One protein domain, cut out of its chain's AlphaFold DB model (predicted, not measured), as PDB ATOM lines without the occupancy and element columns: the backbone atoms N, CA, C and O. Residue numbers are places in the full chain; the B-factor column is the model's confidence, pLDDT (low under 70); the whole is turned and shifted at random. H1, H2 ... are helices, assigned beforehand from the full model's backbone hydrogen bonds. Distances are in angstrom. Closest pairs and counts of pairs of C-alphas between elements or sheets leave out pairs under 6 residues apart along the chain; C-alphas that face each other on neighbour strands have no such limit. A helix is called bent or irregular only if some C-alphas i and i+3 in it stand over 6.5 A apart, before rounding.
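What this domain is: This is residues 365 to 430 and 440 to 556 of the 771 residues of an uncharacterized protein of Leptomonas pyrrhocoris (UniProt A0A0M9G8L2). You are looking at an elongated bundle of five nearly aligned helices, with the long hairpin H3 and H4 as its core. The hairpin H1 and H2 packs along one side of that core, and H5 packs along the opposite side, mostly on H3. The printed part has 183 residues, all helix by class, with five named helices, H1 to H5, running up and down, each against the one before, and no named strand. It is only just loose, close to compact, with a radius of gyration of the C-alphas of 19.2 A, and spans 67 by 34 by 20 A.

Where its parts are: Find C-alpha 370 at (131.864, 143.717, 105.114), where H1 begins; it runs to residue 387, 25.8 A. H2 covers residues 406 to 424, 26.4 A. H3 runs from 440 to 475, 52.3 A, and H4, the longest, from 480 to 522, 60.6 A. H4 is neither bent nor irregular, but only just: C-alphas 500 and 503 are 6.2 A apart. H5, residues 528 to 552, 36.9 A, ends at C-alpha 552, (153.472, 138.215, 101.975).

How they stand to each other: Look first at H3, the hub. It touches H4 at a shallow tilt of 6 degrees, opposite ways, closest at the C-alphas of Val 474 and Arg 483, 6.1 A. H1 touches H3, closest at C-alphas 370 and 455, 6.4 A. H5 touches H3, closest at C-alphas 457 and 545, 6.2 A. H1 and H5 are apart. In H1, H2, H3 and H5 every O i to N i+4 pair is within hydrogen-bond range; in H4, 36 of 39 are.

The domain as a whole: C-alphas 478 and 525 are farthest apart, 67.2 A. Residues 431 to 439 are not printed; C-alphas 430 and 440 are 15.2 A apart across this cut. The link H1 to H2 is long, 18 residues. Mean pLDDT of the printed part is 79.1; 40 residues are under 70, among them 515 to 532.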
ATOM      1  N   THR A 365     121.125 145.808  99.796       49.38
ATOM      2  CA  THR A 365     122.406 145.226  99.351       49.38
ATOM      3  C   THR A 365     122.186 143.878  98.663       49.38
ATOM      4  O   THR A 365     121.995 142.867  99.330       49.38
ATOM      5  N   VAL A 366     122.283 143.855  97.326       53.44
ATOM      6  CA  VAL A 366     122.386 142.636  96.482       53.44
ATOM      7  C   VAL A 366     123.855 142.154  96.443       53.44
ATOM      8  O   VAL A 366     124.338 141.577  95.481       53.44
ATOM      9  N   GLY A 367     124.618 142.411  97.509       66.25
ATOM     10  CA  GLY A 367     126.043 142.098  97.604       66.25
ATOM     11  C   GLY A 367     126.457 141.781  99.037       66.25
ATOM     12  O   GLY A 367     125.707 142.016  99.986       66.25
ATOM     13  N   LEU A 368     127.671 141.254  99.206       74.50
ATOM     14  CA  LEU A 368     128.179 140.898 100.531       74.50
ATOM     15  C   LEU A 368     128.524 142.167 101.320       74.50
ATOM     16  O   LEU A 368     129.364 142.980 100.910       74.50
ATOM     17  N   SER A 369     127.942 142.318 102.508       76.88
ATOM     18  CA  SER A 369     128.397 143.297 103.495       76.88
ATOM     19  C   SER A 369     129.841 143.000 103.931       76.88
ATOM     20  O   SER A 369     130.381 141.921 103.673       76.88
ATOM     21  N   GLY A 370     130.502 143.944 104.608       77.81
ATOM     22  CA  GLY A 370     131.864 143.717 105.114       77.81
ATOM     23  C   GLY A 370     131.958 142.496 106.043       77.81
ATOM     24  O   GLY A 370     132.873 141.686 105.908       77.81
ATOM     25  N   SER A 371     130.971 142.307 106.924       78.00
ATOM     26  CA  SER A 371     130.917 141.157 107.837       78.00
ATOM     27  C   SER A 371     130.614 139.845 107.110       78.00
ATOM     28  O   SER A 371     131.250 138.833 107.400       78.00
ATOM     29  N   GLN A 372     129.702 139.855 106.130       78.62
ATOM     30  CA  GLN A 372     129.421 138.685 105.291       78.62
ATOM     31  C   GLN A 372     130.646 138.294 104.452       78.62
ATOM     32  O   GLN A 372     130.963 137.112 104.360       78.62
ATOM     33  N   THR A 373     131.379 139.274 103.913       84.88
ATOM     34  CA  THR A 373     132.628 139.063 103.160       84.88
ATOM     35  C   THR A 373     133.687 138.402 104.040       84.88
ATOM     36  O   THR A 373     134.232 137.361 103.685       84.88
ATOM     37  N   GLN A 374     133.958 138.961 105.224       85.31
ATOM     38  CA  GLN A 374     134.934 138.390 106.158       85.31
ATOM     39  C   GLN A 374     134.551 136.977 106.594       85.31
ATOM     40  O   GLN A 374     135.410 136.101 106.679       85.31
ATOM     41  N   PHE A 375     133.261 136.746 106.837       80.25
ATOM     42  CA  PHE A 375     132.775 135.427 107.200       80.25
ATOM     43  C   PHE A 375     132.939 134.426 106.048       80.25
ATOM     44  O   PHE A 375     133.481 133.351 106.278       80.25
ATOM     45  N   TYR A 376     132.582 134.789 104.811       84.38
ATOM     46  CA  TYR A 376     132.812 133.961 103.619       84.38
ATOM     47  C   TYR A 376     134.285 133.545 103.499       84.38
ATOM     48  O   TYR A 376     134.600 132.361 103.377       84.38
ATOM     49  N   LEU A 377     135.199 134.515 103.598       88.69
ATOM     50  CA  LEU A 377     136.642 134.275 103.509       88.69
ATOM     51  C   LEU A 377     137.154 133.388 104.645       88.69
ATOM     52  O   LEU A 377     137.990 132.518 104.411       88.69
ATOM     53  N   PHE A 378     136.639 133.570 105.863       84.88
ATOM     54  CA  PHE A 378     136.955 132.694 106.986       84.88
ATOM     55  C   PHE A 378     136.555 131.244 106.689       84.88
ATOM     56  O   PHE A 378     137.364 130.341 106.890       84.88
ATOM     57  N   LEU A 379     135.348 131.008 106.169       81.88
ATOM     58  CA  LEU A 379     134.869 129.661 105.847       81.88
ATOM     59  C   LEU A 379     135.683 129.012 104.722       81.88
ATOM     60  O   LEU A 379     136.079 127.852 104.842       81.88
ATOM     61  N   LEU A 380     135.971 129.765 103.658       85.94
ATOM     62  CA  LEU A 380     136.804 129.300 102.550       85.94
ATOM     63  C   LEU A 380     138.207 128.924 103.037       85.94
ATOM     64  O   LEU A 380     138.745 127.881 102.671       85.94
ATOM     65  N   HIS A 381     138.767 129.737 103.928       86.44
ATOM     66  CA  HIS A 381     140.052 129.480 104.551       86.44
ATOM     67  C   HIS A 381     140.035 128.240 105.463       86.44
ATOM     68  O   HIS A 381     140.966 127.439 105.416       86.44
ATOM     69  N   GLN A 382     138.985 128.039 106.269       82.50
ATOM     70  CA  GLN A 382     138.817 126.834 107.098       82.50
ATOM     71  C   GLN A 382     138.723 125.568 106.251       82.50
ATOM     72  O   GLN A 382     139.355 124.559 106.569       82.50
ATOM     73  N   TRP A 383     137.946 125.622 105.169       84.06
ATOM     74  CA  TRP A 383     137.858 124.519 104.226       84.06
ATOM     75  C   TRP A 383     139.224 124.227 103.595       84.06
ATOM     76  O   TRP A 383     139.677 123.083 103.638       84.06
ATOM     77  N   PHE A 384     139.922 125.256 103.105       87.06
ATOM     78  CA  PHE A 384     141.237 125.093 102.491       87.06
ATOM     79  C   PHE A 384     142.234 124.497 103.490       87.06
ATOM     80  O   PHE A 384     142.882 123.499 103.193       87.06
ATOM     81  N   ALA A 385     142.288 125.026 104.715       85.00
ATOM     82  CA  ALA A 385     143.119 124.504 105.797       85.00
ATOM     83  C   ALA A 385     142.829 123.026 106.121       85.00
ATOM     84  O   ALA A 385     143.766 122.265 106.349       85.00
ATOM     85  N   ARG A 386     141.556 122.604 106.112       81.12
ATOM     86  CA  ARG A 386     141.161 121.201 106.326       81.12
ATOM     87  C   ARG A 386     141.554 120.307 105.156       81.12
ATOM     88  O   ARG A 386     142.025 119.199 105.390       81.12
ATOM     89  N   TYR A 387     141.367 120.760 103.918       82.25
ATOM     90  CA  TYR A 387     141.834 120.033 102.737       82.25
ATOM     91  C   TYR A 387     143.366 119.860 102.805       82.25
ATOM     92  O   TYR A 387     143.913 118.803 102.515       82.25
ATOM     93  N   ILE A 388     144.035 120.903 103.298       84.12
ATOM     94  CA  ILE A 388     145.435 121.163 103.678       84.12
ATOM     95  C   ILE A 388     146.471 120.121 104.198       84.12
ATOM     96  O   ILE A 388     147.632 120.131 103.820       84.12
ATOM     97  N   ALA A 389     146.292 119.239 105.151       78.81
ATOM     98  CA  ALA A 389     145.196 118.912 106.002       78.81
ATOM     99  C   ALA A 389     145.155 117.385 105.959       78.81
ATOM    100  O   ALA A 389     145.812 116.684 106.733       78.81
ATOM    101  N   THR A 390     144.446 116.877 104.962       74.44
ATOM    102  CA  THR A 390     144.228 115.449 104.761       74.44
ATOM    103  C   THR A 390     145.470 114.735 104.221       74.44
ATOM    104  O   THR A 390     146.211 115.261 103.398       74.44
ATOM    105  N   GLN A 391     145.694 113.499 104.682       58.34
ATOM    106  CA  GLN A 391     146.822 112.664 104.240       58.34
ATOM    107  C   GLN A 391     146.589 112.004 102.870       58.34
ATOM    108  O   GLN A 391     147.550 111.582 102.237       58.34
ATOM    109  N   HIS A 392     145.334 111.913 102.416       59.50
ATOM    110  CA  HIS A 392     144.962 111.172 101.205       59.50
ATOM    111  C   HIS A 392     145.083 111.944  99.900       59.50
ATOM    112  O   HIS A 392     144.879 111.317  98.871       59.50
ATOM    113  N   ARG A 393     145.447 113.236  99.952       62.22
ATOM    114  CA  ARG A 393     145.612 114.116  98.788       62.22
ATOM    115  C   ARG A 393     146.249 113.357  97.622       62.22
ATOM    116  O   ARG A 393     147.285 112.723  97.814       62.22
ATOM    117  N   TRP A 394     145.667 113.472  96.434       63.41
ATOM    118  CA  TRP A 394     146.102 112.826  95.186       63.41
ATOM    119  C   TRP A 394     145.730 111.348  95.023       63.41
ATOM    120  O   TRP A 394     146.314 110.656  94.188       63.41
ATOM    121  N   SER A 395     144.742 110.862  95.766       67.44
ATOM    122  CA  SER A 395     143.997 109.660  95.401       67.44
ATOM    123  C   SER A 395     143.056 109.932  94.221       67.44
ATOM    124  O   SER A 395     142.640 111.061  93.971       67.44
ATOM    125  N   VAL A 396     142.671 108.877  93.500       66.56
ATOM    126  CA  VAL A 396     141.668 108.953  92.419       66.56
ATOM    127  C   VAL A 396     140.315 109.481  92.921       66.56
ATOM    128  O   VAL A 396     139.558 110.094  92.174       66.56
ATOM    129  N   THR A 397     140.040 109.270  94.206       66.75
ATOM    130  CA  THR A 397     138.835 109.716  94.907       66.75
ATOM    131  C   THR A 397     138.948 111.127  95.489       66.75
ATOM    132  O   THR A 397     138.017 111.571  96.153       66.75
ATOM    133  N   ASP A 398     140.063 111.840  95.290       75.56
ATOM    134  CA  ASP A 398     140.160 113.242  95.698       75.56
ATOM    135  C   ASP A 398     139.488 114.173  94.700       75.56
ATOM    136  O   ASP A 398     139.546 113.973  93.487       75.56
ATOM    137  N   MET A 399     138.940 115.268  95.227       75.81
ATOM    138  CA  MET A 399     138.342 116.341  94.434       75.81
ATOM    139  C   MET A 399     139.337 117.067  93.515       75.81
ATOM    140  O   MET A 399     138.920 117.636  92.507       75.81
ATOM    141  N   PHE A 400     140.634 117.046  93.835       83.25
ATOM    142  CA  PHE A 400     141.693 117.630  93.010       83.25
ATOM    143  C   PHE A 400     142.784 116.591  92.768       83.25
ATOM    144  O   PHE A 400     143.274 115.961  93.709       83.25
ATOM    145  N   ASN A 401     143.137 116.396  91.503       77.31
ATOM    146  CA  ASN A 401     144.036 115.341  91.048       77.31
ATOM    147  C   ASN A 401     145.121 115.836  90.077       77.31
ATOM    148  O   ASN A 401     145.959 115.032  89.657       77.31
ATOM    149  N   ALA A 402     145.158 117.133  89.744       83.69
ATOM    150  CA  ALA A 402     146.224 117.688  88.918       83.69
ATOM    151  C   ALA A 402     147.592 117.516  89.598       83.69
ATOM    152  O   ALA A 402     147.762 117.732  90.799       83.69
ATOM    153  N   ALA A 403     148.610 117.135  88.822       81.81
ATOM    154  CA  ALA A 403     149.935 116.823  89.365       81.81
ATOM    155  C   ALA A 403     150.607 118.029  90.059       81.81
ATOM    156  O   ALA A 403     151.371 117.857  91.018       81.81
ATOM    157  N   ASP A 404     150.311 119.232  89.573       86.19
ATOM    158  CA  ASP A 404     150.804 120.529  90.035       86.19
ATOM    159  C   ASP A 404     149.811 121.283  90.944       86.19
ATOM    160  O   ASP A 404     150.090 122.418  91.323       86.19
ATOM    161  N   ASP A 405     148.691 120.654  91.320       88.25
ATOM    162  CA  ASP A 405     147.578 121.246  92.080       88.25
ATOM    163  C   ASP A 405     146.918 122.461  91.382       88.25
ATOM    164  O   ASP A 405     146.301 123.312  92.033       88.25
ATOM    165  N   SER A 406     147.035 122.576  90.054       90.00
ATOM    166  CA  SER A 406     146.441 123.678  89.280       90.00
ATOM    167  C   SER A 406     144.912 123.734  89.370       90.00
ATOM    168  O   SER A 406     144.338 124.821  89.396       90.00
ATOM    169  N   ASP A 407     144.243 122.590  89.486       87.94
ATOM    170  CA  ASP A 407     142.796 122.467  89.679       87.94
ATOM    171  C   ASP A 407     142.331 122.950  91.064       87.94
ATOM    172  O   ASP A 407     141.327 123.664  91.158       87.94
ATOM    173  N   LEU A 408     143.092 122.651  92.125       89.94
ATOM    174  CA  LEU A 408     142.889 123.201  93.469       89.94
ATOM    175  C   LEU A 408     143.002 124.728  93.447       89.94
ATOM    176  O   LEU A 408     142.142 125.428  93.985       89.94
ATOM    177  N   TRP A 409     144.057 125.265  92.829       92.75
ATOM    178  CA  TRP A 409     144.262 126.713  92.766       92.75
ATOM    179  C   TRP A 409     143.226 127.409  91.894       92.75
ATOM    180  O   TRP A 409     142.698 128.441  92.307       92.75
ATOM    181  N   ALA A 410     142.859 126.829  90.751       91.00
ATOM    182  CA  ALA A 410     141.764 127.328  89.928       91.00
ATOM    183  C   ALA A 410     140.471 127.422  90.743       91.00
ATOM    184  O   ALA A 410     139.796 128.450  90.735       91.00
ATOM    185  N   PHE A 411     140.158 126.388  91.518       87.25
ATOM    186  CA  PHE A 411     139.008 126.391  92.405       87.25
ATOM    187  C   PHE A 411     139.092 127.496  93.472       87.25
ATOM    188  O   PHE A 411     138.160 128.296  93.588       87.25
ATOM    189  N   VAL A 412     140.193 127.587  94.225       90.75
ATOM    190  CA  VAL A 412     140.339 128.564  95.322       90.75
ATOM    191  C   VAL A 412     140.228 129.984  94.783       90.75
ATOM    192  O   VAL A 412     139.509 130.809  95.349       90.75
ATOM    193  N   LEU A 413     140.910 130.269  93.676       93.88
ATOM    194  CA  LEU A 413     140.918 131.581  93.045       93.88
ATOM    195  C   LEU A 413     139.550 131.927  92.456       93.88
ATOM    196  O   LEU A 413     139.098 133.054  92.635       93.88
ATOM    197  N   ASN A 414     138.833 130.965  91.869       88.69
ATOM    198  CA  ASN A 414     137.453 131.171  91.427       88.69
ATOM    199  C   ASN A 414     136.543 131.584  92.592       88.69
ATOM    200  O   ASN A 414     135.803 132.556  92.465       88.69
ATOM    201  N   ARG A 415     136.641 130.934  93.762       87.38
ATOM    202  CA  ARG A 415     135.851 131.323  94.951       87.38
ATOM    203  C   ARG A 415     136.170 132.733  95.442       87.38
ATOM    204  O   ARG A 415     135.256 133.473  95.804       87.38
ATOM    205  N   HIS A 416     137.433 133.140  95.384       92.06
ATOM    206  CA  HIS A 416     137.810 134.517  95.694       92.06
ATOM    207  C   HIS A 416     137.325 135.511  94.630       92.06
ATOM    208  O   HIS A 416     136.897 136.600  95.003       92.06
ATOM    209  N   SER A 417     137.321 135.150  93.340       91.25
ATOM    210  CA  SER A 417     136.740 135.974  92.267       91.25
ATOM    211  C   SER A 417     135.263 136.251  92.521       91.25
ATOM    212  O   SER A 417     134.831 137.396  92.421       91.25
ATOM    213  N   PHE A 418     134.498 135.220  92.890       85.69
ATOM    214  CA  PHE A 418     133.068 135.355  93.175       85.69
ATOM    215  C   PHE A 418     132.815 136.225  94.403       85.69
ATOM    216  O   PHE A 418     132.017 137.158  94.345       85.69
ATOM    217  N   CYS A 419     133.557 135.982  95.486       88.19
ATOM    218  CA  CYS A 419     133.489 136.818  96.678       88.19
ATOM    219  C   CYS A 419     133.822 138.282  96.354       88.19
ATOM    220  O   CYS A 419     133.102 139.172  96.787       88.19
ATOM    221  N   LEU A 420     134.860 138.535  95.546       91.00
ATOM    222  CA  LEU A 420     135.273 139.877  95.128       91.00
ATOM    223  C   LEU A 420     134.205 140.587  94.310       91.00
ATOM    224  O   LEU A 420     133.875 141.732  94.605       91.00
ATOM    225  N   MET A 421     133.656 139.900  93.316       88.19
ATOM    226  CA  MET A 421     132.564 140.408  92.500       88.19
ATOM    227  C   MET A 421     131.388 140.851  93.381       88.19
ATOM    228  O   MET A 421     130.963 141.998  93.303       88.19
ATOM    229  N   TRP A 422     130.903 139.990  94.277       84.12
ATOM    230  CA  TRP A 422     129.757 140.307  95.142       84.12
ATOM    231  C   TRP A 422     130.064 141.339  96.222       84.12
ATOM    232  O   TRP A 422     129.191 142.093  96.641       84.12
ATOM    233  N   ALA A 423     131.298 141.355  96.716       86.56
ATOM    234  CA  ALA A 423     131.761 142.320  97.698       86.56
ATOM    235  C   ALA A 423     131.814 143.740  97.110       86.56
ATOM    236  O   ALA A 423     131.592 144.712  97.839       86.56
ATOM    237  N   LEU A 424     132.116 143.863  95.815       87.06
ATOM    238  CA  LEU A 424     132.288 145.140  95.123       87.06
ATOM    239  C   LEU A 424     131.075 145.583  94.294       87.06
ATOM    240  O   LEU A 424     131.030 146.756  93.916       87.06
ATOM    241  N   ALA A 425     130.130 144.676  94.030       82.00
ATOM    242  CA  ALA A 425     128.882 144.972  93.340       82.00
ATOM    243  C   ALA A 425     128.074 146.038  94.088       82.00
ATOM    244  O   ALA A 425     127.991 146.031  95.322       82.00
ATOM    245  N   THR A 426     127.477 146.950  93.327       70.75
ATOM    246  CA  THR A 426     126.632 148.026  93.842       70.75
ATOM    247  C   THR A 426     125.205 147.871  93.354       70.75
ATOM    248  O   THR A 426     124.943 147.447  92.231       70.75
ATOM    249  N   VAL A 427     124.276 148.204  94.242       63.81
ATOM    250  CA  VAL A 427     122.869 148.412  93.913       63.81
ATOM    251  C   VAL A 427     122.647 149.904  94.036       63.81
ATOM    252  O   VAL A 427     123.090 150.488  95.031       63.81
ATOM    253  N   GLU A 428     122.033 150.506  93.024       57.22
ATOM    254  CA  GLU A 428     121.685 151.925  93.043       57.22
ATOM    255  C   GLU A 428     120.952 152.269  94.344       57.22
ATOM    256  O   GLU A 428     120.088 151.526  94.821       57.22
ATOM    257  N   SER A 429     121.365 153.370  94.976       47.69
ATOM    258  CA  SER A 429     120.631 153.919  96.110       47.69
ATOM    259  C   SER A 429     119.371 154.584  95.580       47.69
ATOM    260  O   SER A 429     119.513 155.390  94.665       47.69
ATOM    261  N   ASP A 430     118.216 154.298  96.188       44.34
ATOM    262  CA  ASP A 430     116.931 154.968  95.939       44.34
ATOM    263  C   ASP A 430     117.121 156.423  95.481       44.34
ATOM    264  O   ASP A 430     117.673 157.253  96.221       44.34
ATOM    265  N   ASP A 440     127.903 166.070 100.686       67.69
ATOM    266  CA  ASP A 440     127.313 164.786 101.078       67.69
ATOM    267  C   ASP A 440     127.629 163.695 100.045       67.69
ATOM    268  O   ASP A 440     127.958 162.568 100.416       67.69
ATOM    269  N   ALA A 441     127.621 164.039  98.752       67.62
ATOM    270  CA  ALA A 441     128.028 163.125  97.683       67.62
ATOM    271  C   ALA A 441     129.519 162.740  97.773       67.62
ATOM    272  O   ALA A 441     129.854 161.565  97.635       67.62
ATOM    273  N   GLN A 442     130.406 163.697  98.068       69.38
ATOM    274  CA  GLN A 442     131.840 163.439  98.260       69.38
ATOM    275  C   GLN A 442     132.121 162.549  99.480       69.38
ATOM    276  O   GLN A 442     132.910 161.610  99.385       69.38
ATOM    277  N   GLU A 443     131.479 162.810 100.621       72.00
ATOM    278  CA  GLU A 443     131.670 161.997 101.831       72.00
ATOM    279  C   GLU A 443     131.108 160.580 101.662       72.00
ATOM    280  O   GLU A 443     131.709 159.603 102.121       72.00
ATOM    281  N   HIS A 444     129.986 160.451 100.953       72.38
ATOM    282  CA  HIS A 444     129.432 159.154 100.595       72.38
ATOM    283  C   HIS A 444     130.390 158.363  99.699       72.38
ATOM    284  O   HIS A 444     130.723 157.225 100.034       72.38
ATOM    285  N   PHE A 445     130.898 158.975  98.624       74.44
ATOM    286  CA  PHE A 445     131.882 158.344  97.744       74.44
ATOM    287  C   PHE A 445     133.129 157.906  98.525       74.44
ATOM    288  O   PHE A 445     133.576 156.767  98.398       74.44
ATOM    289  N   ARG A 446     133.653 158.764  99.411       74.69
ATOM    290  CA  ARG A 446     134.795 158.441 100.281       74.69
ATOM    291  C   ARG A 446     134.524 157.211 101.148       74.69
ATOM    292  O   ARG A 446     135.385 156.339 101.270       74.69
ATOM    293  N   THR A 447     133.330 157.132 101.728       76.75
ATOM    294  CA  THR A 447     132.905 156.007 102.571       76.75
ATOM    295  C   THR A 447     132.753 154.720 101.755       76.75
ATOM    296  O   THR A 447     133.256 153.673 102.165       76.75
ATOM    297  N   ALA A 448     132.117 154.793 100.582       76.56
ATOM    298  CA  ALA A 448     131.933 153.660  99.676       76.56
ATOM    299  C   ALA A 448     133.276 153.122  99.161       76.56
ATOM    300  O   ALA A 448     133.549 151.924  99.261       76.56
ATOM    301  N   MET A 449     134.159 154.017  98.712       79.31
ATOM    302  CA  MET A 449     135.517 153.690  98.287       79.31
ATOM    303  C   MET A 449     136.307 153.026  99.421       79.31
ATOM    304  O   MET A 449     136.906 151.972  99.210       79.31
ATOM    305  N   GLY A 450     136.274 153.590 100.634       79.56
ATOM    306  CA  GLY A 450     136.925 153.004 101.810       79.56
ATOM    307  C   GLY A 450     136.435 151.583 102.100       79.56
ATOM    308  O   GLY A 450     137.244 150.668 102.251       79.56
ATOM    309  N   ALA A 451     135.118 151.364 102.068       82.44
ATOM    310  CA  ALA A 451     134.530 150.041 102.261       82.44
ATOM    311  C   ALA A 451     134.960 149.039 101.173       82.44
ATOM    312  O   ALA A 451     135.274 147.888 101.485       82.44
ATOM    313  N   LYS A 452     135.013 149.456  99.901       85.50
ATOM    314  CA  LYS A 452     135.487 148.609  98.791       85.50
ATOM    315  C   LYS A 452     136.973 148.270  98.919       85.50
ATOM    316  O   LYS A 452     137.349 147.118  98.709       85.50
ATOM    317  N   ILE A 453     137.805 149.233  99.317       86.06
ATOM    318  CA  ILE A 453     139.237 149.027  99.585       86.06
ATOM    319  C   ILE A 453     139.435 148.013 100.718       86.06
ATOM    320  O   ILE A 453     140.266 147.111 100.599       86.06
ATOM    321  N   ASP A 454     138.667 148.116 101.803       85.69
ATOM    322  CA  ASP A 454     138.759 147.181 102.927       85.69
ATOM    323  C   ASP A 454     138.364 145.756 102.520       85.69
ATOM    324  O   ASP A 454     139.069 144.799 102.858       85.69
ATOM    325  N   LYS A 455     137.292 145.609 101.728       89.00
ATOM    326  CA  LYS A 455     136.878 144.316 101.162       89.00
ATOM    327  C   LYS A 455     137.954 143.738 100.238       89.00
ATOM    328  O   LYS A 455     138.333 142.579 100.412       89.00
ATOM    329  N   LEU A 456     138.503 144.540  99.321       90.81
ATOM    330  CA  LEU A 456     139.604 144.130  98.441       90.81
ATOM    331  C   LEU A 456     140.800 143.625  99.255       90.81
ATOM    332  O   LEU A 456     141.325 142.541  98.994       90.81
ATOM    333  N   ARG A 457     141.197 144.389 100.279       89.88
ATOM    334  CA  ARG A 457     142.307 144.046 101.169       89.88
ATOM    335  C   ARG A 457     142.065 142.713 101.873       89.88
ATOM    336  O   ARG A 457     142.954 141.866 101.876       89.88
ATOM    337  N   SER A 458     140.874 142.503 102.443       91.50
ATOM    338  CA  SER A 458     140.516 141.232 103.089       91.50
ATOM    339  C   SER A 458     140.622 140.047 102.127       91.50
ATOM    340  O   SER A 458     141.197 139.022 102.487       91.50
ATOM    341  N   ILE A 459     140.119 140.192 100.899       94.38
ATOM    342  CA  ILE A 459     140.128 139.121  99.895       94.38
ATOM    343  C   ILE A 459     141.558 138.801  99.457       94.38
ATOM    344  O   ILE A 459     141.954 137.637  99.469       94.38
ATOM    345  N   PHE A 460     142.367 139.812  99.129       93.19
ATOM    346  CA  PHE A 460     143.746 139.581  98.692       93.19
ATOM    347  C   PHE A 460     144.605 138.975  99.807       93.19
ATOM    348  O   PHE A 460     145.413 138.083  99.544       93.19
ATOM    349  N   TYR A 461     144.418 139.413 101.056       92.06
ATOM    350  CA  TYR A 461     145.089 138.795 102.197       92.06
ATOM    351  C   TYR A 461     144.630 137.366 102.445       92.06
ATOM    352  O   TYR A 461     145.467 136.533 102.778       92.06
ATOM    353  N   SER A 462     143.353 137.049 102.233       94.12
ATOM    354  CA  SER A 462     142.870 135.672 102.330       94.12
ATOM    355  C   SER A 462     143.572 134.758 101.316       94.12
ATOM    356  O   SER A 462     144.102 133.718 101.711       94.12
ATOM    357  N   VAL A 463     143.708 135.187 100.053       94.88
ATOM    358  CA  VAL A 463     144.461 134.441  99.023       94.88
ATOM    359  C   VAL A 463     145.930 134.277  99.417       94.88
ATOM    360  O   VAL A 463     146.473 133.172  99.354       94.88
ATOM    361  N   ALA A 464     146.580 135.357  99.860       91.12
ATOM    362  CA  ALA A 464     147.977 135.305 100.285       91.12
ATOM    363  C   ALA A 464     148.182 134.350 101.470       91.12
ATOM    364  O   ALA A 464     149.138 133.575 101.484       91.12
ATOM    365  N   HIS A 465     147.260 134.356 102.433       91.00
ATOM    366  CA  HIS A 465     147.307 133.476 103.594       91.00
ATOM    367  C   HIS A 465     147.046 132.010 103.214       91.00
ATOM    368  O   HIS A 465     147.737 131.122 103.712       91.00
ATOM    369  N   CYS A 466     146.147 131.742 102.256       92.88
ATOM    370  CA  CYS A 466     146.002 130.408 101.667       92.88
ATOM    371  C   CYS A 466     147.330 129.933 101.061       92.88
ATOM    372  O   CYS A 466     147.765 128.818 101.339       92.88
ATOM    373  N   LEU A 467     148.046 130.780 100.311       92.25
ATOM    374  CA  LEU A 467     149.353 130.391  99.768       92.25
ATOM    375  C   LEU A 467     150.402 130.150 100.858       92.25
ATOM    376  O   LEU A 467     151.211 129.232 100.731       92.25
ATOM    377  N   GLN A 468     150.400 130.928 101.939       89.69
ATOM    378  CA  GLN A 468     151.305 130.712 103.072       89.69
ATOM    379  C   GLN A 468     151.035 129.384 103.780       89.69
ATOM    380  O   GLN A 468     151.969 128.620 104.032       89.69
ATOM    381  N   LEU A 469     149.765 129.073 104.041       89.12
ATOM    382  CA  LEU A 469     149.369 127.779 104.581       89.12
ATOM    383  C   LEU A 469     149.764 126.641 103.642       89.12
ATOM    384  O   LEU A 469     150.338 125.645 104.081       89.12
ATOM    385  N   TYR A 470     149.514 126.800 102.343       90.69
ATOM    386  CA  TYR A 470     149.904 125.822 101.336       90.69
ATOM    387  C   TYR A 470     151.414 125.598 101.325       90.69
ATOM    388  O   TYR A 470     151.858 124.458 101.368       90.69
ATOM    389  N   ARG A 471     152.221 126.661 101.389       88.75
ATOM    390  CA  ARG A 471     153.682 126.557 101.525       88.75
ATOM    391  C   ARG A 471     154.097 125.743 102.741       88.75
ATOM    392  O   ARG A 471     154.961 124.881 102.609       88.75
ATOM    393  N   ALA A 472     153.478 125.986 103.894       86.94
ATOM    394  CA  ALA A 472     153.759 125.228 105.109       86.94
ATOM    395  C   ALA A 472     153.374 123.744 104.963       86.94
ATOM    396  O   ALA A 472     154.137 122.872 105.371       86.94
ATOM    397  N   SER A 473     152.240 123.455 104.324       85.25
ATOM    398  CA  SER A 473     151.790 122.088 104.035       85.25
ATOM    399  C   SER A 473     152.720 121.361 103.058       85.25
ATOM    400  O   SER A 473     153.161 120.244 103.326       85.25
ATOM    401  N   VAL A 474     153.096 122.003 101.946       83.81
ATOM    402  CA  VAL A 474     153.956 121.380 100.929       83.81
ATOM    403  C   VAL A 474     155.416 121.276 101.409       83.81
ATOM    404  O   VAL A 474     156.184 120.445 100.925       83.81
ATOM    405  N   ALA A 475     155.833 122.053 102.412       77.31
ATOM    406  CA  ALA A 475     157.159 121.908 103.015       77.31
ATOM    407  C   ALA A 475     157.385 120.523 103.651       77.31
ATOM    408  O   ALA A 475     158.528 120.070 103.697       77.31
ATOM    409  N   ALA A 476     156.316 119.832 104.067       71.69
ATOM    410  CA  ALA A 476     156.370 118.478 104.618       71.69
ATOM    411  C   ALA A 476     156.624 117.377 103.561       71.69
ATOM    412  O   ALA A 476     156.747 116.205 103.913       71.69
ATOM    413  N   PHE A 477     156.709 117.720 102.269       69.50
ATOM    414  CA  PHE A 477     156.922 116.749 101.191       69.50
ATOM    415  C   PHE A 477     158.365 116.267 101.114       69.50
ATOM    416  O   PHE A 477     159.300 117.063 101.056       69.50
ATOM    417  N   ALA A 478     158.529 114.946 100.994       66.75
ATOM    418  CA  ALA A 478     159.833 114.311 100.837       66.75
ATOM    419  C   ALA A 478     160.491 114.590  99.471       66.75
ATOM    420  O   ALA A 478     161.716 114.614  99.387       66.75
ATOM    421  N   ASN A 479     159.708 114.806  98.401       81.31
ATOM    422  CA  ASN A 479     160.243 115.081  97.062       81.31
ATOM    423  C   ASN A 479     160.404 116.604  96.830       81.31
ATOM    424  O   ASN A 479     159.396 117.306  96.675       81.31
ATOM    425  N   PRO A 480     161.645 117.125  96.762       81.88
ATOM    426  CA  PRO A 480     161.898 118.557  96.635       81.88
ATOM    427  C   PRO A 480     161.537 119.124  95.254       81.88
ATOM    428  O   PRO A 480     161.159 120.290  95.174       81.88
ATOM    429  N   GLU A 481     161.616 118.334  94.180       83.38
ATOM    430  CA  GLU A 481     161.276 118.771  92.818       83.38
ATOM    431  C   GLU A 481     159.769 118.975  92.674       83.38
ATOM    432  O   GLU A 481     159.323 120.046  92.260       83.38
ATOM    433  N   LYS A 482     158.972 117.995  93.121       81.62
ATOM    434  CA  LYS A 482     157.504 118.100  93.137       81.62
ATOM    435  C   LYS A 482     157.033 119.268  93.998       81.62
ATOM    436  O   LYS A 482     156.123 119.991  93.599       81.62
ATOM    437  N   ARG A 483     157.678 119.491  95.149       85.00
ATOM    438  CA  ARG A 483     157.428 120.667  95.994       85.00
ATOM    439  C   ARG A 483     157.677 121.962  95.226       85.00
ATOM    440  O   ARG A 483     156.825 122.841  95.251       85.00
ATOM    441  N   THR A 484     158.820 122.089  94.556       86.38
ATOM    442  CA  THR A 484     159.167 123.311  93.817       86.38
ATOM    443  C   THR A 484     158.180 123.577  92.683       86.38
ATOM    444  O   THR A 484     157.663 124.683  92.601       86.38
ATOM    445  N   VAL A 485     157.856 122.571  91.863       87.19
ATOM    446  CA  VAL A 485     156.898 122.715  90.749       87.19
ATOM    447  C   VAL A 485     155.537 123.198  91.249       87.19
ATOM    448  O   VAL A 485     155.024 124.199  90.754       87.19
ATOM    449  N   ARG A 486     154.992 122.551  92.284       88.50
ATOM    450  CA  ARG A 486     153.698 122.909  92.883       88.50
ATOM    451  C   ARG A 486     153.679 124.310  93.480       88.50
ATOM    452  O   ARG A 486     152.740 125.068  93.269       88.50
ATOM    453  N   LEU A 487     154.725 124.678  94.221       88.75
ATOM    454  CA  LEU A 487     154.820 126.009  94.821       88.75
ATOM    455  C   LEU A 487     154.960 127.114  93.772       88.75
ATOM    456  O   LEU A 487     154.412 128.200  93.976       88.75
ATOM    457  N   THR A 488     155.671 126.850  92.676       88.69
ATOM    458  CA  THR A 488     155.790 127.783  91.553       88.69
ATOM    459  C   THR A 488     154.450 127.943  90.841       88.69
ATOM    460  O   THR A 488     153.971 129.067  90.749       88.69
ATOM    461  N   ALA A 489     153.784 126.845  90.463       90.44
ATOM    462  CA  ALA A 489     152.464 126.889  89.823       90.44
ATOM    463  C   ALA A 489     151.428 127.640  90.681       90.44
ATOM    464  O   ALA A 489     150.732 128.529  90.195       90.44
ATOM    465  N   ALA A 490     151.395 127.354  91.986       91.62
ATOM    466  CA  ALA A 490     150.554 128.050  92.954       91.62
ATOM    467  C   ALA A 490     150.835 129.561  93.011       91.62
ATOM    468  O   ALA A 490     149.916 130.382  93.000       91.62
ATOM    469  N   ARG A 491     152.117 129.943  93.087       90.50
ATOM    470  CA  ARG A 491     152.543 131.347  93.128       90.50
ATOM    471  C   ARG A 491     152.158 132.072  91.840       90.50
ATOM    472  O   ARG A 491     151.653 133.190  91.929       90.50
ATOM    473  N   ASP A 492     152.396 131.456  90.691       89.94
ATOM    474  CA  ASP A 492     152.126 132.050  89.383       89.94
ATOM    475  C   ASP A 492     150.621 132.238  89.173       89.94
ATOM    476  O   ASP A 492     150.197 133.331  88.801       89.94
ATOM    477  N   ALA A 493     149.804 131.244  89.541       92.75
ATOM    478  CA  ALA A 493     148.347 131.342  89.498       92.75
ATOM    479  C   ALA A 493     147.814 132.473  90.395       92.75
ATOM    480  O   ALA A 493     146.994 133.281  89.960       92.75
ATOM    481  N   VAL A 494     148.306 132.580  91.637       92.69
ATOM    482  CA  VAL A 494     147.925 133.663  92.563       92.69
ATOM    483  C   VAL A 494     148.340 135.030  92.017       92.69
ATOM    484  O   VAL A 494     147.556 135.978  92.062       92.69
ATOM    485  N   HIS A 495     149.562 135.139  91.494       88.69
ATOM    486  CA  HIS A 495     150.090 136.380  90.938       88.69
ATOM    487  C   HIS A 495     149.289 136.843  89.719       88.69
ATOM    488  O   HIS A 495     148.858 137.997  89.651       88.69
ATOM    489  N   GLU A 496     149.055 135.935  88.773       91.19
ATOM    490  CA  GLU A 496     148.247 136.195  87.590       91.19
ATOM    491  C   GLU A 496     146.827 136.606  87.979       91.19
ATOM    492  O   GLU A 496     146.320 137.607  87.472       91.19
ATOM    493  N   TRP A 497     146.206 135.888  88.915       94.25
ATOM    494  CA  TRP A 497     144.858 136.192  89.377       94.25
ATOM    495  C   TRP A 497     144.760 137.573  90.028       94.25
ATOM    496  O   TRP A 497     143.863 138.342  89.680       94.25
ATOM    497  N   MET A 498     145.693 137.940  90.914       90.19
ATOM    498  CA  MET A 498     145.696 139.267  91.543       90.19
ATOM    499  C   MET A 498     145.791 140.375  90.488       90.19
ATOM    500  O   MET A 498     145.031 141.341  90.541       90.19
ATOM    501  N   HIS A 499     146.675 140.211  89.499       85.56
ATOM    502  CA  HIS A 499     146.894 141.200  88.446       85.56
ATOM    503  C   HIS A 499     145.768 141.280  87.413       85.56
ATOM    504  O   HIS A 499     145.407 142.380  87.002       85.56
ATOM    505  N   ARG A 500     145.233 140.142  86.959       88.38
ATOM    506  CA  ARG A 500     144.240 140.099  85.874       88.38
ATOM    507  C   ARG A 500     142.813 140.190  86.378       88.38
ATOM    508  O   ARG A 500     142.011 140.885  85.769       88.38
ATOM    509  N   VAL A 501     142.491 139.493  87.462       89.75
ATOM    510  CA  VAL A 501     141.121 139.398  87.981       89.75
ATOM    511  C   VAL A 501     140.923 140.384  89.121       89.75
ATOM    512  O   VAL A 501     140.022 141.214  89.061       89.75
ATOM    513  N   GLY A 502     141.791 140.342  90.134       88.81
ATOM    514  CA  GLY A 502     141.667 141.174  91.328       88.81
ATOM    515  C   GLY A 502     141.645 142.672  91.013       88.81
ATOM    516  O   GLY A 502     140.689 143.373  91.350       88.81
ATOM    517  N   VAL A 503     142.682 143.150  90.319       85.88
ATOM    518  CA  VAL A 503     142.806 144.555  89.897       85.88
ATOM    519  C   VAL A 503     141.682 144.955  88.941       85.88
ATOM    520  O   VAL A 503     141.039 145.976  89.168       85.88
ATOM    521  N   ALA A 504     141.405 144.162  87.900       87.00
ATOM    522  CA  ALA A 504     140.398 144.526  86.901       87.00
ATOM    523  C   ALA A 504     138.991 144.633  87.508       87.00
ATOM    524  O   ALA A 504     138.284 145.602  87.241       87.00
ATOM    525  N   THR A 505     138.596 143.682  88.359       88.81
ATOM    526  CA  THR A 505     137.294 143.711  89.040       88.81
ATOM    527  C   THR A 505     137.199 144.897  89.997       88.81
ATOM    528  O   THR A 505     136.176 145.576  90.017       88.81
ATOM    529  N   PHE A 506     138.271 145.225  90.727       87.50
ATOM    530  CA  PHE A 506     138.297 146.434  91.552       87.50
ATOM    531  C   PHE A 506     138.137 147.712  90.728       87.50
ATOM    532  O   PHE A 506     137.309 148.555  91.067       87.50
ATOM    533  N   CYS A 507     138.871 147.840  89.622       83.81
ATOM    534  CA  CYS A 507     138.766 148.992  88.734       83.81
ATOM    535  C   CYS A 507     137.356 149.139  88.146       83.81
ATOM    536  O   CYS A 507     136.852 150.254  88.129       83.81
ATOM    537  N   ARG A 508     136.695 148.047  87.733       83.19
ATOM    538  CA  ARG A 508     135.286 148.086  87.283       83.19
ATOM    539  C   ARG A 508     134.342 148.544  88.394       83.19
ATOM    540  O   ARG A 508     133.467 149.369  88.156       83.19
ATOM    541  N   GLY A 509     134.535 148.038  89.613       80.62
ATOM    542  CA  GLY A 509     133.728 148.429  90.768       80.62
ATOM    543  C   GLY A 509     133.902 149.897  91.149       80.62
ATOM    544  O   GLY A 509     132.937 150.538  91.547       80.62
ATOM    545  N   LEU A 510     135.117 150.432  91.018       79.50
ATOM    546  CA  LEU A 510     135.411 151.842  91.264       79.50
ATOM    547  C   LEU A 510     134.894 152.739  90.132       79.50
ATOM    548  O   LEU A 510     134.361 153.806  90.403       79.50
ATOM    549  N   LEU A 511     135.060 152.317  88.873       73.06
ATOM    550  CA  LEU A 511     134.604 153.071  87.706       73.06
ATOM    551  C   LEU A 511     133.083 153.240  87.730       73.06
ATOM    552  O   LEU A 511     132.622 154.340  87.465       73.06
ATOM    553  N   GLY A 512     132.334 152.195  88.100       68.31
ATOM    554  CA  GLY A 512     130.886 152.288  88.312       68.31
ATOM    555  C   GLY A 512     130.530 153.391  89.309       68.31
ATOM    556  O   GLY A 512     129.866 154.350  88.941       68.31
ATOM    557  N   ASP A 513     131.091 153.336  90.522       71.38
ATOM    558  CA  ASP A 513     130.821 154.358  91.547       71.38
ATOM    559  C   ASP A 513     131.226 155.768  91.104       71.38
ATOM    560  O   ASP A 513     130.575 156.747  91.466       71.38
ATOM    561  N   LEU A 514     132.338 155.886  90.372       70.56
ATOM    562  CA  LEU A 514     132.815 157.162  89.848       70.56
ATOM    563  C   LEU A 514     131.847 157.717  88.804       70.56
ATOM    564  O   LEU A 514     131.555 158.904  88.877       70.56
ATOM    565  N   LEU A 515     131.346 156.885  87.886       68.06
ATOM    566  CA  LEU A 515     130.394 157.285  86.847       68.06
ATOM    567  C   LEU A 515     129.058 157.737  87.453       68.06
ATOM    568  O   LEU A 515     128.621 158.855  87.178       68.06
ATOM    569  N   ASP A 516     128.497 156.946  88.371       63.97
ATOM    570  CA  ASP A 516     127.253 157.278  89.084       63.97
ATOM    571  C   ASP A 516     127.404 158.591  89.874       63.97
ATOM    572  O   ASP A 516     126.505 159.429  89.966       63.97
ATOM    573  N   THR A 517     128.587 158.801  90.455       65.75
ATOM    574  CA  THR A 517     128.893 160.020  91.207       65.75
ATOM    575  C   THR A 517     129.114 161.220  90.284       65.75
ATOM    576  O   THR A 517     128.728 162.328  90.651       65.75
ATOM    577  N   THR A 518     129.706 161.033  89.097       64.12
ATOM    578  CA  THR A 518     129.876 162.113  88.116       64.12
ATOM    579  C   THR A 518     128.562 162.579  87.523       64.12
ATOM    580  O   THR A 518     128.391 163.786  87.405       64.12
ATOM    581  N   GLU A 519     127.628 161.678  87.223       61.09
ATOM    582  CA  GLU A 519     126.296 162.046  86.730       61.09
ATOM    583  C   GLU A 519     125.572 162.933  87.754       61.09
ATOM    584  O   GLU A 519     125.134 164.035  87.431       61.09
ATOM    585  N   ALA A 520     125.626 162.561  89.038       59.50
ATOM    586  CA  ALA A 520     125.127 163.395  90.136       59.50
ATOM    587  C   ALA A 520     125.895 164.728  90.327       59.50
ATOM    588  O   ALA A 520     125.431 165.615  91.051       59.50
ATOM    589  N   TRP A 521     127.095 164.873  89.756       62.97
ATOM    590  CA  TRP A 521     127.928 166.080  89.846       62.97
ATOM    591  C   TRP A 521     127.833 166.984  88.613       62.97
ATOM    592  O   TRP A 521     128.102 168.181  88.754       62.97
ATOM    593  N   GLU A 522     127.470 166.464  87.437       55.00
ATOM    594  CA  GLU A 522     127.338 167.229  86.187       55.00
ATOM    595  C   GLU A 522     126.269 168.326  86.291       55.00
ATOM    596  O   GLU A 522     126.479 169.431  85.785       55.00
ATOM    597  N   ASP A 523     125.244 168.124  87.122       52.59
ATOM    598  CA  ASP A 523     124.272 169.158  87.512       52.59
ATOM    599  C   ASP A 523     124.906 170.372  88.233       52.59
ATOM    600  O   ASP A 523     124.279 171.423  88.394       52.59
ATOM    601  N   SER A 524     126.170 170.268  88.664       51.50
ATOM    602  CA  SER A 524     126.886 171.263  89.474       51.50
ATOM    603  C   SER A 524     128.193 171.804  88.855       51.50
ATOM    604  O   SER A 524     129.028 172.346  89.571       51.50
ATOM    605  N   ASN A 525     128.398 171.692  87.538       46.09
ATOM    606  CA  ASN A 525     129.307 172.484  86.670       46.09
ATOM    607  C   ASN A 525     130.754 172.871  87.136       46.09
ATOM    608  O   ASN A 525     131.368 173.733  86.510       46.09
ATOM    609  N   THR A 526     131.343 172.310  88.211       50.75
ATOM    610  CA  THR A 526     132.608 172.831  88.807       50.75
ATOM    611  C   THR A 526     133.610 171.808  89.396       50.75
ATOM    612  O   THR A 526     134.601 172.235  89.986       50.75
ATOM    613  N   GLN A 527     133.448 170.479  89.261       58.25
ATOM    614  CA  GLN A 527     134.133 169.522  90.175       58.25
ATOM    615  C   GLN A 527     135.096 168.465  89.582       58.25
ATOM    616  O   GLN A 527     135.522 167.554  90.295       58.25
ATOM    617  N   THR A 528     135.562 168.602  88.338       58.62
ATOM    618  CA  THR A 528     136.529 167.670  87.699       58.62
ATOM    619  C   THR A 528     137.829 167.375  88.495       58.62
ATOM    620  O   THR A 528     138.275 166.225  88.478       58.62
ATOM    621  N   PRO A 529     138.449 168.327  89.235       62.66
ATOM    622  CA  PRO A 529     139.685 168.069  89.993       62.66
ATOM    623  C   PRO A 529     139.508 167.098  91.170       62.66
ATOM    624  O   PRO A 529     140.441 166.391  91.548       62.66
ATOM    625  N   VAL A 530     138.308 167.060  91.757       64.56
ATOM    626  CA  VAL A 530     137.990 166.207  92.910       64.56
ATOM    627  C   VAL A 530     137.938 164.743  92.480       64.56
ATOM    628  O   VAL A 530     138.510 163.885  93.146       64.56
ATOM    629  N   LEU A 531     137.329 164.468  91.324       66.94
ATOM    630  CA  LEU A 531     137.271 163.129  90.740       66.94
ATOM    631  C   LEU A 531     138.673 162.565  90.474       66.94
ATOM    632  O   LEU A 531     138.981 161.454  90.897       66.94
ATOM    633  N   GLN A 532     139.542 163.362  89.843       69.31
ATOM    634  CA  GLN A 532     140.923 162.972  89.537       69.31
ATOM    635  C   GLN A 532     141.706 162.603  90.802       69.31
ATOM    636  O   GLN A 532     142.414 161.595  90.817       69.31
ATOM    637  N   LEU A 533     141.547 163.368  91.887       70.75
ATOM    638  CA  LEU A 533     142.169 163.043  93.169       70.75
ATOM    639  C   LEU A 533     141.667 161.714  93.740       70.75
ATOM    640  O   LEU A 533     142.453 160.920  94.261       70.75
ATOM    641  N   TRP A 534     140.361 161.478  93.695       73.06
ATOM    642  CA  TRP A 534     139.795 160.253  94.241       73.06
ATOM    643  C   TRP A 534     140.237 159.023  93.451       73.06
ATOM    644  O   TRP A 534     140.607 158.018  94.058       73.06
ATOM    645  N   THR A 535     140.312 159.121  92.123       73.69
ATOM    646  CA  THR A 535     140.884 158.066  91.277       73.69
ATOM    647  C   THR A 535     142.348 157.799  91.629       73.69
ATOM    648  O   THR A 535     142.720 156.643  91.825       73.69
ATOM    649  N   LEU A 536     143.164 158.847  91.800       74.62
ATOM    650  CA  LEU A 536     144.562 158.714  92.236       74.62
ATOM    651  C   LEU A 536     144.674 158.069  93.623       74.62
ATOM    652  O   LEU A 536     145.541 157.227  93.851       74.62
ATOM    653  N   SER A 537     143.782 158.430  94.547       76.00
ATOM    654  CA  SER A 537     143.747 157.867  95.900       76.00
ATOM    655  C   SER A 537     143.419 156.373  95.869       76.00
ATOM    656  O   SER A 537     144.111 155.582  96.509       76.00
ATOM    657  N   ALA A 538     142.422 155.967  95.079       77.31
ATOM    658  CA  ALA A 538     142.060 154.564  94.892       77.31
ATOM    659  C   ALA A 538     143.166 153.754  94.195       77.31
ATOM    660  O   ALA A 538     143.488 152.645  94.627       77.31
ATOM    661  N   GLU A 539     143.786 154.306  93.148       81.06
ATOM    662  CA  GLU A 539     144.921 153.686  92.457       81.06
ATOM    663  C   GLU A 539     146.083 153.445  93.426       81.06
ATOM    664  O   GLU A 539     146.715 152.385  93.440       81.06
ATOM    665  N   ALA A 540     146.370 154.432  94.260       78.88
ATOM    666  CA  ALA A 540     147.469 154.361  95.192       78.88
ATOM    667  C   ALA A 540     147.195 153.374  96.342       78.88
ATOM    668  O   ALA A 540     148.091 152.629  96.734       78.88
ATOM    669  N   GLU A 541     145.955 153.272  96.818       82.62
ATOM    670  CA  GLU A 541     145.518 152.231  97.760       82.62
ATOM    671  C   GLU A 541     145.660 150.827  97.181       82.62
ATOM    672  O   GLU A 541     146.185 149.930  97.842       82.62
ATOM    673  N   LEU A 542     145.267 150.643  95.922       83.19
ATOM    674  CA  LEU A 542     145.465 149.389  95.207       83.19
ATOM    675  C   LEU A 542     146.955 149.027  95.129       83.19
ATOM    676  O   LEU A 542     147.322 147.883  95.400       83.19
ATOM    677  N   LYS A 543     147.829 149.992  94.817       82.75
ATOM    678  CA  LYS A 543     149.289 149.787  94.806       82.75
ATOM    679  C   LYS A 543     149.825 149.400  96.186       82.75
ATOM    680  O   LYS A 543     150.691 148.530  96.261       82.75
ATOM    681  N   LEU A 544     149.315 150.001  97.262       84.25
ATOM    682  CA  LEU A 544     149.697 149.655  98.636       84.25
ATOM    683  C   LEU A 544     149.240 148.240  99.018       84.25
ATOM    684  O   LEU A 544     150.031 147.480  99.571       84.25
ATOM    685  N   ILE A 545     148.004 147.862  98.681       85.19
ATOM    686  CA  ILE A 545     147.488 146.504  98.911       85.19
ATOM    687  C   ILE A 545     148.318 145.485  98.130       85.19
ATOM    688  O   ILE A 545     148.762 144.497  98.708       85.19
ATOM    689  N   MET A 546     148.581 145.749  96.846       82.94
ATOM    690  CA  MET A 546     149.443 144.913  96.010       82.94
ATOM    691  C   MET A 546     150.858 144.795  96.579       82.94
ATOM    692  O   MET A 546     151.443 143.719  96.539       82.94
ATOM    693  N   TYR A 547     151.424 145.880  97.115       83.00
ATOM    694  CA  TYR A 547     152.725 145.836  97.779       83.00
ATOM    695  C   TYR A 547     152.696 144.872  98.969       83.00
ATOM    696  O   TYR A 547     153.536 143.976  99.055       83.00
ATOM    697  N   ASP A 548     151.723 145.031  99.868       83.06
ATOM    698  CA  ASP A 548     151.629 144.230 101.089       83.06
ATOM    699  C   ASP A 548     151.414 142.748 100.771       83.06
ATOM    700  O   ASP A 548     152.070 141.877 101.349       83.06
ATOM    701  N   THR A 549     150.540 142.443  99.812       82.06
ATOM    702  CA  THR A 549     150.252 141.064  99.412       82.06
ATOM    703  C   THR A 549     151.452 140.435  98.721       82.06
ATOM    704  O   THR A 549     151.833 139.325  99.073       82.06
ATOM    705  N   MET A 550     152.136 141.147  97.824       79.62
ATOM    706  CA  MET A 550     153.338 140.636  97.154       79.62
ATOM    707  C   MET A 550     154.495 140.380  98.122       79.62
ATOM    708  O   MET A 550     155.218 139.390  97.971       79.62
ATOM    709  N   GLN A 551     154.635 141.209  99.159       79.12
ATOM    710  CA  GLN A 551     155.578 140.965 100.251       79.12
ATOM    711  C   GLN A 551     155.221 139.691 101.030       79.12
ATOM    712  O   GLN A 551     156.102 138.875 101.296       79.12
ATOM    713  N   LEU A 552     153.938 139.460 101.340       79.00
ATOM    714  CA  LEU A 552     153.472 138.215 101.975       79.00
ATOM    715  C   LEU A 552     153.714 136.978 101.100       79.00
ATOM    716  O   LEU A 552     153.987 135.893 101.621       79.00
ATOM    717  N   LEU A 553     153.639 137.141  99.779       74.88
ATOM    718  CA  LEU A 553     153.937 136.104  98.796       74.88
ATOM    719  C   LEU A 553     155.448 135.898  98.601       74.88
ATOM    720  O   LEU A 553     155.834 134.944  97.926       74.88
ATOM    721  N   GLY A 554     156.319 136.699  99.217       71.75
ATOM    722  CA  GLY A 554     157.769 136.575  99.056       71.75
ATOM    723  C   GLY A 554     158.216 136.791  97.610       71.75
ATOM    724  O   GLY A 554     159.141 136.120  97.161       71.75
ATOM    725  N   CYS A 555     157.524 137.668  96.876       66.06
ATOM    726  CA  CYS A 555     157.893 138.096  95.531       66.06
ATOM    727  C   CYS A 555     158.775 139.351  95.646       66.06
ATOM    728  O   CYS A 555     158.254 140.426  95.958       66.06
ATOM    729  N   PRO A 556     160.094 139.244  95.432       57.97
ATOM    730  CA  PRO A 556     160.980 140.392  95.457       57.97
ATOM    731  C   PRO A 556     161.094 140.904  94.027       57.97
ATOM    732  O   PRO A 556     161.760 140.239  93.265       57.97
TER     733      PRO A 556